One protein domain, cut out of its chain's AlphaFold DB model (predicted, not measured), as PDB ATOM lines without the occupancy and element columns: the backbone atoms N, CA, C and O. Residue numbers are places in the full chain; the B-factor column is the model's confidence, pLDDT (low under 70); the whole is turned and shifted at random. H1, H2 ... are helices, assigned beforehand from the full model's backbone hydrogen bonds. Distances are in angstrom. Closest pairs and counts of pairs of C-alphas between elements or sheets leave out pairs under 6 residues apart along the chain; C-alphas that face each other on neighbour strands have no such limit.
ATOM      1  N   PRO A 354     176.694 206.883 157.588       69.12
ATOM      2  CA  PRO A 354     177.703 206.146 156.803       69.12
ATOM      3  C   PRO A 354     177.155 205.317 155.626       69.12
ATOM      4  O   PRO A 354     177.922 204.685 154.910       69.12
ATOM      5  N   TRP A 355     175.835 205.320 155.425       80.38
ATOM      6  CA  TRP A 355     175.139 204.691 154.301       80.38
ATOM      7  C   TRP A 355     174.175 205.678 153.614       80.38
ATOM      8  O   TRP A 355     173.131 205.274 153.105       80.38
ATOM      9  N   SER A 356     174.470 206.986 153.642       84.25
ATOM     10  CA  SER A 356     173.737 207.963 152.828       84.25
ATOM     11  C   SER A 356     174.029 207.747 151.339       84.25
ATOM     12  O   SER A 356     175.115 207.302 150.959       84.25
ATOM     13  N   ALA A 357     173.067 208.084 150.477       83.31
ATOM     14  CA  ALA A 357     173.258 208.003 149.028       83.31
ATOM     15  C   ALA A 357     174.428 208.889 148.552       83.31
ATOM     16  O   ALA A 357     175.146 208.521 147.628       83.31
ATOM     17  N   GLU A 358     174.660 210.016 149.222       86.69
ATOM     18  CA  GLU A 358     175.740 210.963 148.935       86.69
ATOM     19  C   GLU A 358     177.118 210.361 149.215       86.69
ATOM     20  O   GLU A 358     177.975 210.362 148.335       86.69
ATOM     21  N   VAL A 359     177.315 209.781 150.407       86.62
ATOM     22  CA  VAL A 359     178.563 209.099 150.788       86.62
ATOM     23  C   VAL A 359     178.809 207.889 149.885       86.62
ATOM     24  O   VAL A 359     179.937 207.667 149.449       86.62
ATOM     25  N   LEU A 360     177.753 207.151 149.528       89.19
ATOM     26  CA  LEU A 360     177.850 206.009 148.619       89.19
ATOM     27  C   LEU A 360     178.220 206.414 147.183       89.19
ATOM     28  O   LEU A 360     179.085 205.768 146.594       89.19
ATOM     29  N   LEU A 361     177.640 207.483 146.617       89.25
ATOM     30  CA  LEU A 361     178.068 207.984 145.303       89.25
ATOM     31  C   LEU A 361     179.485 208.575 145.359       89.25
ATOM     32  O   LEU A 361     180.281 208.289 144.468       89.25
ATOM     33  N   LYS A 362     179.819 209.350 146.400       90.31
ATOM     34  CA  LYS A 362     181.153 209.939 146.627       90.31
ATOM     35  C   LYS A 362     182.244 208.870 146.620       90.31
ATOM     36  O   LYS A 362     183.214 208.982 145.870       90.31
ATOM     37  N   GLU A 363     182.058 207.810 147.403       91.06
ATOM     38  CA  GLU A 363     183.040 206.733 147.507       91.06
ATOM     39  C   GLU A 363     183.049 205.830 146.265       91.06
ATOM     40  O   GLU A 363     184.119 205.414 145.826       91.06
ATOM     41  N   ALA A 364     181.903 205.600 145.610       92.12
ATOM     42  CA  ALA A 364     181.869 204.889 144.330       92.12
ATOM     43  C   ALA A 364     182.628 205.646 143.222       92.12
ATOM     44  O   ALA A 364     183.443 205.048 142.520       92.12
ATOM     45  N   ILE A 365     182.421 206.963 143.086       93.38
ATOM     46  CA  ILE A 365     183.145 207.812 142.124       93.38
ATOM     47  C   ILE A 365     184.658 207.727 142.373       93.38
ATOM     48  O   ILE A 365     185.427 207.485 141.439       93.38
ATOM     49  N   ARG A 366     185.084 207.856 143.637       91.75
ATOM     50  CA  ARG A 366     186.495 207.749 144.037       91.75
ATOM     51  C   ARG A 366     187.069 206.353 143.816       91.75
ATOM     52  O   ARG A 366     188.200 206.246 143.352       91.75
ATOM     53  N   HIS A 367     186.303 205.292 144.055       91.81
ATOM     54  CA  HIS A 367     186.714 203.922 143.752       91.81
ATOM     55  C   HIS A 367     186.974 203.727 142.251       91.81
ATOM     56  O   HIS A 367     188.028 203.219 141.866       91.81
ATOM     57  N   TYR A 368     186.065 204.176 141.382       91.44
ATOM     58  CA  TYR A 368     186.249 204.052 139.933       91.44
ATOM     59  C   TYR A 368     187.380 204.938 139.385       91.44
ATOM     60  O   TYR A 368     188.046 204.538 138.433       91.44
ATOM     61  N   HIS A 369     187.651 206.093 140.003       87.94
ATOM     62  CA  HIS A 369     188.759 206.977 139.623       87.94
ATOM     63  C   HIS A 369     190.136 206.531 140.160       87.94
ATOM     64  O   HIS A 369     191.146 206.735 139.490       87.94
ATOM     65  N   SER A 370     190.196 205.933 141.354       86.31
ATOM     66  CA  SER A 370     191.449 205.754 142.113       86.31
ATOM     67  C   SER A 370     191.827 204.292 142.403       86.31
ATOM     68  O   SER A 370     192.840 204.040 143.055       86.31
ATOM     69  N   SER A 371     191.035 203.313 141.954       83.50
ATOM     70  CA  SER A 371     191.366 201.884 142.082       83.50
ATOM     71  C   SER A 371     192.433 201.422 141.077       83.50
ATOM     72  O   SER A 371     192.775 202.108 140.118       83.50
ATOM     73  N   SER A 372     192.955 200.207 141.270       73.31
ATOM     74  CA  SER A 372     193.977 199.598 140.402       73.31
ATOM     75  C   SER A 372     193.508 199.284 138.972       73.31
ATOM     76  O   SER A 372     194.335 198.945 138.126       73.31
ATOM     77  N   CYS A 373     192.209 199.402 138.688       79.00
ATOM     78  CA  CYS A 373     191.622 199.281 137.357       79.00
ATOM     79  C   CYS A 373     190.702 200.487 137.114       79.00
ATOM     80  O   CYS A 373     189.483 200.388 137.238       79.00
ATOM     81  N   VAL A 374     191.313 201.643 136.841       84.19
ATOM     82  CA  VAL A 374     190.619 202.933 136.728       84.19
ATOM     83  C   VAL A 374     189.577 202.909 135.601       84.19
ATOM     84  O   VAL A 374     189.925 202.887 134.418       84.19
ATOM     85  N   ASP A 375     188.300 202.994 135.970       91.62
ATOM     86  CA  ASP A 375     187.176 203.170 135.051       91.62
ATOM     87  C   ASP A 375     186.666 204.615 135.125       91.62
ATOM     88  O   ASP A 375     185.678 204.954 135.783       91.62
ATOM     89  N   VAL A 376     187.363 205.484 134.392       92.62
ATOM     90  CA  VAL A 376     187.020 206.907 134.274       92.62
ATOM     91  C   VAL A 376     185.614 207.111 133.684       92.62
ATOM     92  O   VAL A 376     184.978 208.123 133.967       92.62
ATOM     93  N   GLN A 377     185.098 206.162 132.889       93.19
ATOM     94  CA  GLN A 377     183.760 206.260 132.302       93.19
ATOM     95  C   GLN A 377     182.678 206.045 133.367       93.19
ATOM     96  O   GLN A 377     181.737 206.837 133.434       93.19
ATOM     97  N   SER A 378     182.823 205.034 134.228       93.88
ATOM     98  CA  SER A 378     181.916 204.841 135.368       93.88
ATOM     99  C   SER A 378     182.007 205.998 136.367       93.88
ATOM    100  O   SER A 378     180.969 206.507 136.792       93.88
ATOM    101  N   ALA A 379     183.215 206.493 136.669       93.69
ATOM    102  CA  ALA A 379     183.399 207.664 137.532       93.69
ATOM    103  C   ALA A 379     182.695 208.917 136.973       93.69
ATOM    104  O   ALA A 379     181.907 209.552 137.677       93.69
ATOM    105  N   ALA A 380     182.908 209.245 135.693       93.69
ATOM    106  CA  ALA A 380     182.282 210.398 135.042       93.69
ATOM    107  C   ALA A 380     180.755 210.247 134.901       93.69
ATOM    108  O   ALA A 380     180.026 211.230 135.048       93.69
ATOM    109  N   HIS A 381     180.249 209.030 134.662       93.25
ATOM    110  CA  HIS A 381     178.809 208.773 134.621       93.25
ATOM    111  C   HIS A 381     178.159 208.985 135.994       93.25
ATOM    112  O   HIS A 381     177.155 209.690 136.091       93.25
ATOM    113  N   LEU A 382     178.736 208.417 137.058       92.94
ATOM    114  CA  LEU A 382     178.232 208.577 138.423       92.94
ATOM    115  C   LEU A 382     178.313 210.031 138.895       92.94
ATOM    116  O   LEU A 382     177.360 210.519 139.495       92.94
ATOM    117  N   LEU A 383     179.380 210.757 138.547       92.25
ATOM    118  CA  LEU A 383     179.494 212.192 138.811       92.25
ATOM    119  C   LEU A 383     178.409 213.002 138.081       92.25
ATOM    120  O   LEU A 383     177.782 213.878 138.674       92.25
ATOM    121  N   GLN A 384     178.109 212.683 136.819       90.19
ATOM    122  CA  GLN A 384     177.002 213.335 136.115       90.19
ATOM    123  C   GLN A 384     175.631 212.965 136.711       90.19
ATOM    124  O   GLN A 384     174.728 213.799 136.694       90.19
ATOM    125  N   LYS A 385     175.469 211.763 137.287       89.38
ATOM    126  CA  LYS A 385     174.259 211.392 138.041       89.38
ATOM    127  C   LYS A 385     174.149 212.134 139.371       89.38
ATOM    128  O   LYS A 385     173.066 212.635 139.665       89.38
ATOM    129  N   LEU A 386     175.246 212.294 140.112       89.06
ATOM    130  CA  LEU A 386     175.314 213.091 141.341       89.06
ATOM    131  C   LEU A 386     174.775 214.513 141.103       89.06
ATOM    132  O   LEU A 386     173.846 214.939 141.784       89.06
ATOM    133  N   ARG A 387     175.263 215.188 140.050       84.88
ATOM    134  CA  ARG A 387     174.803 216.528 139.624       84.88
ATOM    135  C   ARG A 387     173.315 216.605 139.265       84.88
ATOM    136  O   ARG A 387     172.734 217.677 139.355       84.88
ATOM    137  N   THR A 388     172.707 215.508 138.807       85.31
ATOM    138  CA  THR A 388     171.260 215.466 138.512       85.31
ATOM    139  C   THR A 388     170.401 215.090 139.713       85.31
ATOM    140  O   THR A 388     169.201 215.328 139.673       85.31
ATOM    141  N   LEU A 389     170.984 214.478 140.748       83.62
ATOM    142  CA  LEU A 389     170.247 213.953 141.898       83.62
ATOM    143  C   LEU A 389     170.261 214.896 143.103       83.62
ATOM    144  O   LEU A 389     169.281 214.890 143.836       83.62
ATOM    145  N   PHE A 390     171.311 215.701 143.298       82.69
ATOM    146  CA  PHE A 390     171.489 216.529 144.498       82.69
ATOM    147  C   PHE A 390     171.636 218.014 144.163       82.69
ATOM    148  O   PHE A 390     172.398 218.383 143.269       82.69
ATOM    149  N   GLN A 391     170.939 218.874 144.915       75.75
ATOM    150  CA  GLN A 391     171.009 220.333 144.743       75.75
ATOM    151  C   GLN A 391     172.416 220.874 145.078       75.75
ATOM    152  O   GLN A 391     172.950 221.714 144.359       75.75
ATOM    153  N   SER A 392     173.023 220.356 146.149       73.88
ATOM    154  CA  SER A 392     174.308 220.770 146.728       73.88
ATOM    155  C   SER A 392     175.443 219.787 146.401       73.88
ATOM    156  O   SER A 392     176.228 219.379 147.255       73.88
ATOM    157  N   TYR A 393     175.544 219.376 145.133       79.62
ATOM    158  CA  TYR A 393     176.555 218.406 144.681       79.62
ATOM    159  C   TYR A 393     178.013 218.854 144.918       79.62
ATOM    160  O   TYR A 393     178.907 218.008 144.932       79.62
ATOM    161  N   GLU A 394     178.254 220.155 145.109       76.88
ATOM    162  CA  GLU A 394     179.584 220.741 145.335       76.88
ATOM    163  C   GLU A 394     180.131 220.474 146.750       76.88
ATOM    164  O   GLU A 394     181.343 220.370 146.917       76.88
ATOM    165  N   ASP A 395     179.262 220.258 147.746       78.56
ATOM    166  CA  ASP A 395     179.668 219.837 149.100       78.56
ATOM    167  C   ASP A 395     180.039 218.338 149.147       78.56
ATOM    168  O   ASP A 395     180.809 217.870 149.994       78.56
ATOM    169  N   ILE A 396     179.496 217.554 148.206       83.31
ATOM    170  CA  ILE A 396     179.666 216.101 148.168       83.31
ATOM    171  C   ILE A 396     181.031 215.725 147.581       83.31
ATOM    172  O   ILE A 396     181.710 214.875 148.159       83.31
ATOM    173  N   LEU A 397     181.475 216.342 146.482       86.50
ATOM    174  CA  LEU A 397     182.792 216.084 145.883       86.50
ATOM    175  C   LEU A 397     183.492 217.413 145.527       86.50
ATOM    176  O   LEU A 397     182.882 218.217 144.821       86.50
ATOM    177  N   PRO A 398     184.751 217.645 145.959       88.19
ATOM    178  CA  PRO A 398     185.495 218.864 145.635       88.19
ATOM    179  C   PRO A 398     185.543 219.163 144.133       88.19
ATOM    180  O   PRO A 398     185.679 218.250 143.309       88.19
ATOM    181  N   ARG A 399     185.483 220.451 143.767       86.81
ATOM    182  CA  ARG A 399     185.454 220.899 142.362       86.81
ATOM    183  C   ARG A 399     186.664 220.380 141.582       86.81
ATOM    184  O   ARG A 399     186.538 220.005 140.420       86.81
ATOM    185  N   GLU A 400     187.814 220.300 142.236       88.00
ATOM    186  CA  GLU A 400     189.092 219.845 141.694       88.00
ATOM    187  C   GLU A 400     189.065 218.345 141.352       88.00
ATOM    188  O   GLU A 400     189.557 217.948 140.293       88.00
ATOM    189  N   GLU A 401     188.437 217.514 142.198       89.81
ATOM    190  CA  GLU A 401     188.198 216.090 141.911       89.81
ATOM    191  C   GLU A 401     187.253 215.938 140.708       89.81
ATOM    192  O   GLU A 401     187.555 215.195 139.770       89.81
ATOM    193  N   CYS A 402     186.149 216.696 140.686       90.38
ATOM    194  CA  CYS A 402     185.191 216.704 139.579       90.38
ATOM    195  C   CYS A 402     185.848 217.072 138.239       90.38
ATOM    196  O   CYS A 402     185.648 216.397 137.223       90.38
ATOM    197  N   GLU A 403     186.657 218.134 138.228       91.19
ATOM    198  CA  GLU A 403     187.379 218.572 137.037       91.19
ATOM    199  C   GLU A 403     188.418 217.555 136.571       91.19
ATOM    200  O   GLU A 403     188.553 217.348 135.365       91.19
ATOM    201  N   LEU A 404     189.156 216.921 137.489       92.25
ATOM    202  CA  LEU A 404     190.152 215.908 137.145       92.25
ATOM    203  C   LEU A 404     189.500 214.686 136.485       92.25
ATOM    204  O   LEU A 404     189.988 214.220 135.451       92.25
ATOM    205  N   ILE A 405     188.363 214.224 137.014       93.75
ATOM    206  CA  ILE A 405     187.571 213.132 136.430       93.75
ATOM    207  C   ILE A 405     187.129 213.499 135.006       93.75
ATOM    208  O   ILE A 405     187.371 212.731 134.072       93.75
ATOM    209  N   PHE A 406     186.538 214.681 134.798       94.12
ATOM    210  CA  PHE A 406     186.058 215.081 133.470       94.12
ATOM    211  C   PHE A 406     187.184 215.396 132.470       94.12
ATOM    212  O   PHE A 406     187.055 215.030 131.299       94.12
ATOM    213  N   LYS A 407     188.310 215.989 132.896       93.31
ATOM    214  CA  LYS A 407     189.512 216.175 132.053       93.31
ATOM    215  C   LYS A 407     190.073 214.821 131.610       93.31
ATOM    216  O   LYS A 407     190.293 214.612 130.417       93.31
ATOM    217  N   THR A 408     190.210 213.871 132.536       93.75
ATOM    218  CA  THR A 408     190.704 212.516 132.241       93.75
ATOM    219  C   THR A 408     189.743 211.756 131.322       93.75
ATOM    220  O   THR A 408     190.178 211.137 130.349       93.75
ATOM    221  N   TYR A 409     188.426 211.855 131.546       94.94
ATOM    222  CA  TYR A 409     187.435 211.245 130.654       94.94
ATOM    223  C   TYR A 409     187.507 211.851 129.243       94.94
ATOM    224  O   TYR A 409     187.463 211.120 128.253       94.94
ATOM    225  N   ASN A 410     187.732 213.164 129.132       94.19
ATOM    226  CA  ASN A 410     187.931 213.824 127.845       94.19
ATOM    227  C   ASN A 410     189.178 213.309 127.105       94.19
ATOM    228  O   ASN A 410     189.091 213.024 125.910       94.19
ATOM    229  N   GLU A 411     190.306 213.112 127.800       93.38
ATOM    230  CA  GLU A 411     191.487 212.472 127.202       93.38
ATOM    231  C   GLU A 411     191.167 211.055 126.684       93.38
ATOM    232  O   GLU A 411     191.628 210.679 125.606       93.38
ATOM    233  N   HIS A 412     190.376 210.263 127.419       94.00
ATOM    234  CA  HIS A 412     189.987 208.907 127.007       94.00
ATOM    235  C   HIS A 412     189.114 208.903 125.745       94.00
ATOM    236  O   HIS A 412     189.396 208.137 124.821       94.00
ATOM    237  N   LEU A 413     188.122 209.793 125.656       94.88
ATOM    238  CA  LEU A 413     187.290 209.959 124.457       94.88
ATOM    239  C   LEU A 413     188.141 210.345 123.233       94.88
ATOM    240  O   LEU A 413     188.009 209.742 122.167       94.88
ATOM    241  N   ILE A 414     189.085 211.279 123.396       92.94
ATOM    242  CA  ILE A 414     190.011 211.690 122.328       92.94
ATOM    243  C   ILE A 414     190.962 210.548 121.923       92.94
ATOM    244  O   ILE A 414     191.142 210.309 120.729       92.94
ATOM    245  N   ARG A 415     191.511 209.782 122.879       93.31
ATOM    246  CA  ARG A 415     192.326 208.575 122.608       93.31
ATOM    247  C   ARG A 415     191.556 207.502 121.827       93.31
ATOM    248  O   ARG A 415     192.168 206.751 121.074       93.31
ATOM    249  N   GLN A 416     190.236 207.441 121.993       95.25
ATOM    250  CA  GLN A 416     189.332 206.528 121.287       95.25
ATOM    251  C   GLN A 416     188.760 207.115 119.979       95.25
ATOM    252  O   GLN A 416     187.934 206.471 119.336       95.25
ATOM    253  N   CYS A 417     189.208 208.305 119.551       94.62
ATOM    254  CA  CYS A 417     188.699 209.038 118.382       94.62
ATOM    255  C   CYS A 417     187.201 209.417 118.451       94.62
ATOM    256  O   CYS A 417     186.585 209.689 117.420       94.62
ATOM    257  N   MET A 418     186.620 209.476 119.653       95.50
ATOM    258  CA  MET A 418     185.228 209.873 119.906       95.50
ATOM    259  C   MET A 418     185.149 211.391 120.128       95.50
ATOM    260  O   MET A 418     185.009 211.902 121.240       95.50
ATOM    261  N   TYR A 419     185.374 212.131 119.035       92.69
ATOM    262  CA  TYR A 419     185.532 213.590 119.041       92.69
ATOM    263  C   TYR A 419     184.223 214.359 119.277       92.69
ATOM    264  O   TYR A 419     184.271 215.476 119.794       92.69
ATOM    265  N   THR A 420     183.073 213.793 118.898       94.50
ATOM    266  CA  THR A 420     181.753 214.426 119.076       94.50
ATOM    267  C   THR A 420     181.370 214.386 120.549       94.50
ATOM    268  O   THR A 420     181.069 215.401 121.161       94.50
ATOM    269  N   GLU A 421     181.524 213.208 121.135       94.12
ATOM    270  CA  GLU A 421     181.303 212.857 122.528       94.12
ATOM    271  C   GLU A 421     182.246 213.670 123.432       94.12
ATOM    272  O   GLU A 421     181.835 214.233 124.448       94.12
ATOM    273  N   ALA A 422     183.511 213.829 123.018       93.19
ATOM    274  CA  ALA A 422     184.467 214.709 123.687       93.19
ATOM    275  C   ALA A 422     184.082 216.198 123.608       93.19
ATOM    276  O   ALA A 422     184.443 216.954 124.510       93.19
ATOM    277  N   ALA A 423     183.374 216.643 122.565       91.62
ATOM    278  CA  ALA A 423     182.870 218.013 122.464       91.62
ATOM    279  C   ALA A 423     181.601 218.220 123.309       91.62
ATOM    280  O   ALA A 423     181.515 219.204 124.041       91.62
ATOM    281  N   GLU A 424     180.665 217.269 123.282       92.56
ATOM    282  CA  GLU A 424     179.459 217.265 124.118       92.56
ATOM    283  C   GLU A 424     179.809 217.267 125.612       92.56
ATOM    284  O   GLU A 424     179.269 218.081 126.360       92.56
ATOM    285  N   LEU A 425     180.792 216.465 126.043       92.38
ATOM    286  CA  LEU A 425     181.290 216.485 127.423       92.38
ATOM    287  C   LEU A 425     181.783 217.879 127.844       92.38
ATOM    288  O   LEU A 425     181.448 218.348 128.930       92.38
ATOM    289  N   ARG A 426     182.554 218.563 126.987       90.06
ATOM    290  CA  ARG A 426     183.068 219.919 127.266       90.06
ATOM    291  C   ARG A 426     181.934 220.938 127.374       90.06
ATOM    292  O   ARG A 426     182.021 221.840 128.198       90.06
ATOM    293  N   LEU A 427     180.868 220.785 126.584       88.31
ATOM    294  CA  LEU A 427     179.674 221.631 126.671       88.31
ATOM    295  C   LEU A 427     178.874 221.363 127.959       88.31
ATOM    296  O   LEU A 427     178.476 222.316 128.616       88.31
ATOM    297  N   LEU A 428     178.719 220.100 128.379       87.69
ATOM    298  CA  LEU A 428     178.070 219.709 129.647       87.69
ATOM    299  C   LEU A 428     178.850 220.128 130.912       87.69
ATOM    300  O   LEU A 428     178.296 220.134 132.021       87.69
ATOM    301  N   CYS A 429     180.135 220.457 130.757       87.56
ATOM    302  CA  CYS A 429     180.974 221.018 131.813       87.56
ATOM    303  C   CYS A 429     180.760 222.529 131.999       87.56
ATOM    304  O   CYS A 429     180.891 223.016 133.117       87.56
ATOM    305  N   VAL A 430     180.394 223.279 130.956       84.94
ATOM    306  CA  VAL A 430     180.141 224.727 131.056       84.94
ATOM    307  C   VAL A 430     178.721 224.968 131.602       84.94
ATOM    308  O   VAL A 430     177.781 224.344 131.109       84.94
ATOM    309  N   PRO A 431     178.507 225.851 132.602       78.94
ATOM    310  CA  PRO A 431     179.476 226.745 133.252       78.94
ATOM    311  C   PRO A 431     180.125 226.204 134.546       78.94
ATOM    312  O   PRO A 431     180.945 226.899 135.127       78.94
ATOM    313  N   ALA A 432     179.772 225.006 135.028       81.38
ATOM    314  CA  ALA A 432     180.170 224.518 136.363       81.38
ATOM    315  C   ALA A 432     181.665 224.150 136.520       81.38
ATOM    316  O   ALA A 432     182.208 224.209 137.624       81.38
ATOM    317  N   TYR A 433     182.313 223.757 135.420       84.69
ATOM    318  CA  TYR A 433     183.689 223.250 135.348       84.69
ATOM    319  C   TYR A 433     184.413 223.833 134.114       84.69
ATOM    320  O   TYR A 433     184.761 223.092 133.182       84.69
ATOM    321  N   PRO A 434     184.590 225.167 134.035       81.50
ATOM    322  CA  PRO A 434     185.085 225.839 132.833       81.50
ATOM    323  C   PRO A 434     186.495 225.376 132.449       81.50
ATOM    324  O   PRO A 434     186.775 225.207 131.263       81.50
ATOM    325  N   ALA A 435     187.353 225.036 133.415       83.81
ATOM    326  CA  ALA A 435     188.715 224.604 133.121       83.81
ATOM    327  C   ALA A 435     188.798 223.234 132.409       83.81
ATOM    328  O   ALA A 435     189.847 222.900 131.859       83.81
ATOM    329  N   VAL A 436     187.717 222.438 132.352       86.75
ATOM    330  CA  VAL A 436     187.632 221.246 131.474       86.75
ATOM    331  C   VAL A 436     187.536 221.662 129.999       86.75
ATOM    332  O   VAL A 436     188.132 221.028 129.124       86.75
ATOM    333  N   TYR A 437     186.801 222.741 129.721       85.06
ATOM    334  CA  TYR A 437     186.661 223.335 128.392       85.06
ATOM    335  C   TYR A 437     187.943 224.080 127.990       85.06
ATOM    336  O   TYR A 437     188.449 223.867 126.891       85.06
ATOM    337  N   GLU A 438     188.514 224.880 128.897       82.50
ATOM    338  CA  GLU A 438     189.751 225.643 128.661       82.50
ATOM    339  C   GLU A 438     190.964 224.731 128.436       82.50
ATOM    340  O   GLU A 438     191.697 224.930 127.468       82.50
ATOM    341  N   TYR A 439     191.141 223.679 129.251       83.81
ATOM    342  CA  TYR A 439     192.194 222.668 129.057       83.81
ATOM    343  C   TYR A 439     192.183 222.101 127.630       83.81
ATOM    344  O   TYR A 439     193.216 222.028 126.964       83.81
ATOM    345  N   ALA A 440     190.994 221.769 127.127       81.31
ATOM    346  CA  ALA A 440     190.813 221.235 125.787       81.31
ATOM    347  C   ALA A 440     191.039 222.255 124.651       81.31
ATOM    348  O   ALA A 440     191.083 221.851 123.487       81.31
ATOM    349  N   GLN A 441     191.172 223.548 124.965       78.19
ATOM    350  CA  GLN A 441     191.474 224.603 123.996       78.19
ATOM    351  C   GLN A 441     192.963 224.963 123.899       78.19
ATOM    352  O   GLN A 441     193.343 225.588 122.908       78.19
ATOM    353  N   ILE A 442     193.812 224.546 124.850       76.00
ATOM    354  CA  ILE A 442     195.240 224.929 124.917       76.00
ATOM    355  C   ILE A 442     195.986 224.616 123.606       76.00
ATOM    356  O   ILE A 442     196.696 225.471 123.077       76.00
ATOM    357  N   ASP A 443     195.779 223.425 123.036       68.88
ATOM    358  CA  ASP A 443     196.398 223.015 121.764       68.88
ATOM    359  C   ASP A 443     195.656 223.546 120.510       68.88
ATOM    360  O   ASP A 443     196.118 223.369 119.378       68.88
ATOM    361  N   THR A 444     194.502 224.209 120.668       69.38
ATOM    362  CA  THR A 444     193.666 224.673 119.546       69.38
ATOM    363  C   THR A 444     193.974 226.121 119.154       69.38
ATOM    364  O   THR A 444     193.383 227.081 119.641       69.38
TER     365      THR A 444
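AT A GLANCE: This is residues 354 to 444 of the 698 residues of the protein "WD repeat protein" of Aspergillus flavus (strain ATCC 200026 / FGSC A1120 / IAM 13836 / NRRL 3357 / JCM 12722 / SRRC 167) (UniProt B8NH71). A helical hairpin, H1 and H2, crosses long H4 through H2; H5 and H6 pack on H4. The all-helix printed part, without a cut, has 91 residues with six named helices. It is compact: radius of gyration of the C-alphas 13.1 A, spans 44 by 30 by 18 A.

HOW THE PARTS SIT: Start at the hairpin of H1, residues 357 to 370, and H2, residues 376 to 389, closest at C-alphas 365 and 379, 4.6 A. H3, residues 393 to 396, only just touches H1, with 3 C-alpha pairs within 8 A. H4, residues 399 to 415, touches H2 at a steep tilt of 47 degrees. H5, residues 419 to 429, and H6, residues 434 to 439, touch H4. H1, H2, H4 and H6 have each O i to N i+4 pair within hydrogen-bond range; H5 has 6 of 7.

IN THESE COORDINATES: Find C-alpha 357, H1's first, at (173.258, 208.003, 149.028); H4 spans 24.3 A; H6 ends at C-alpha 439, (192.194, 222.668, 129.057).

THE WHOLE: The pLDDT is under 70 at residues 354 and 443 to 444.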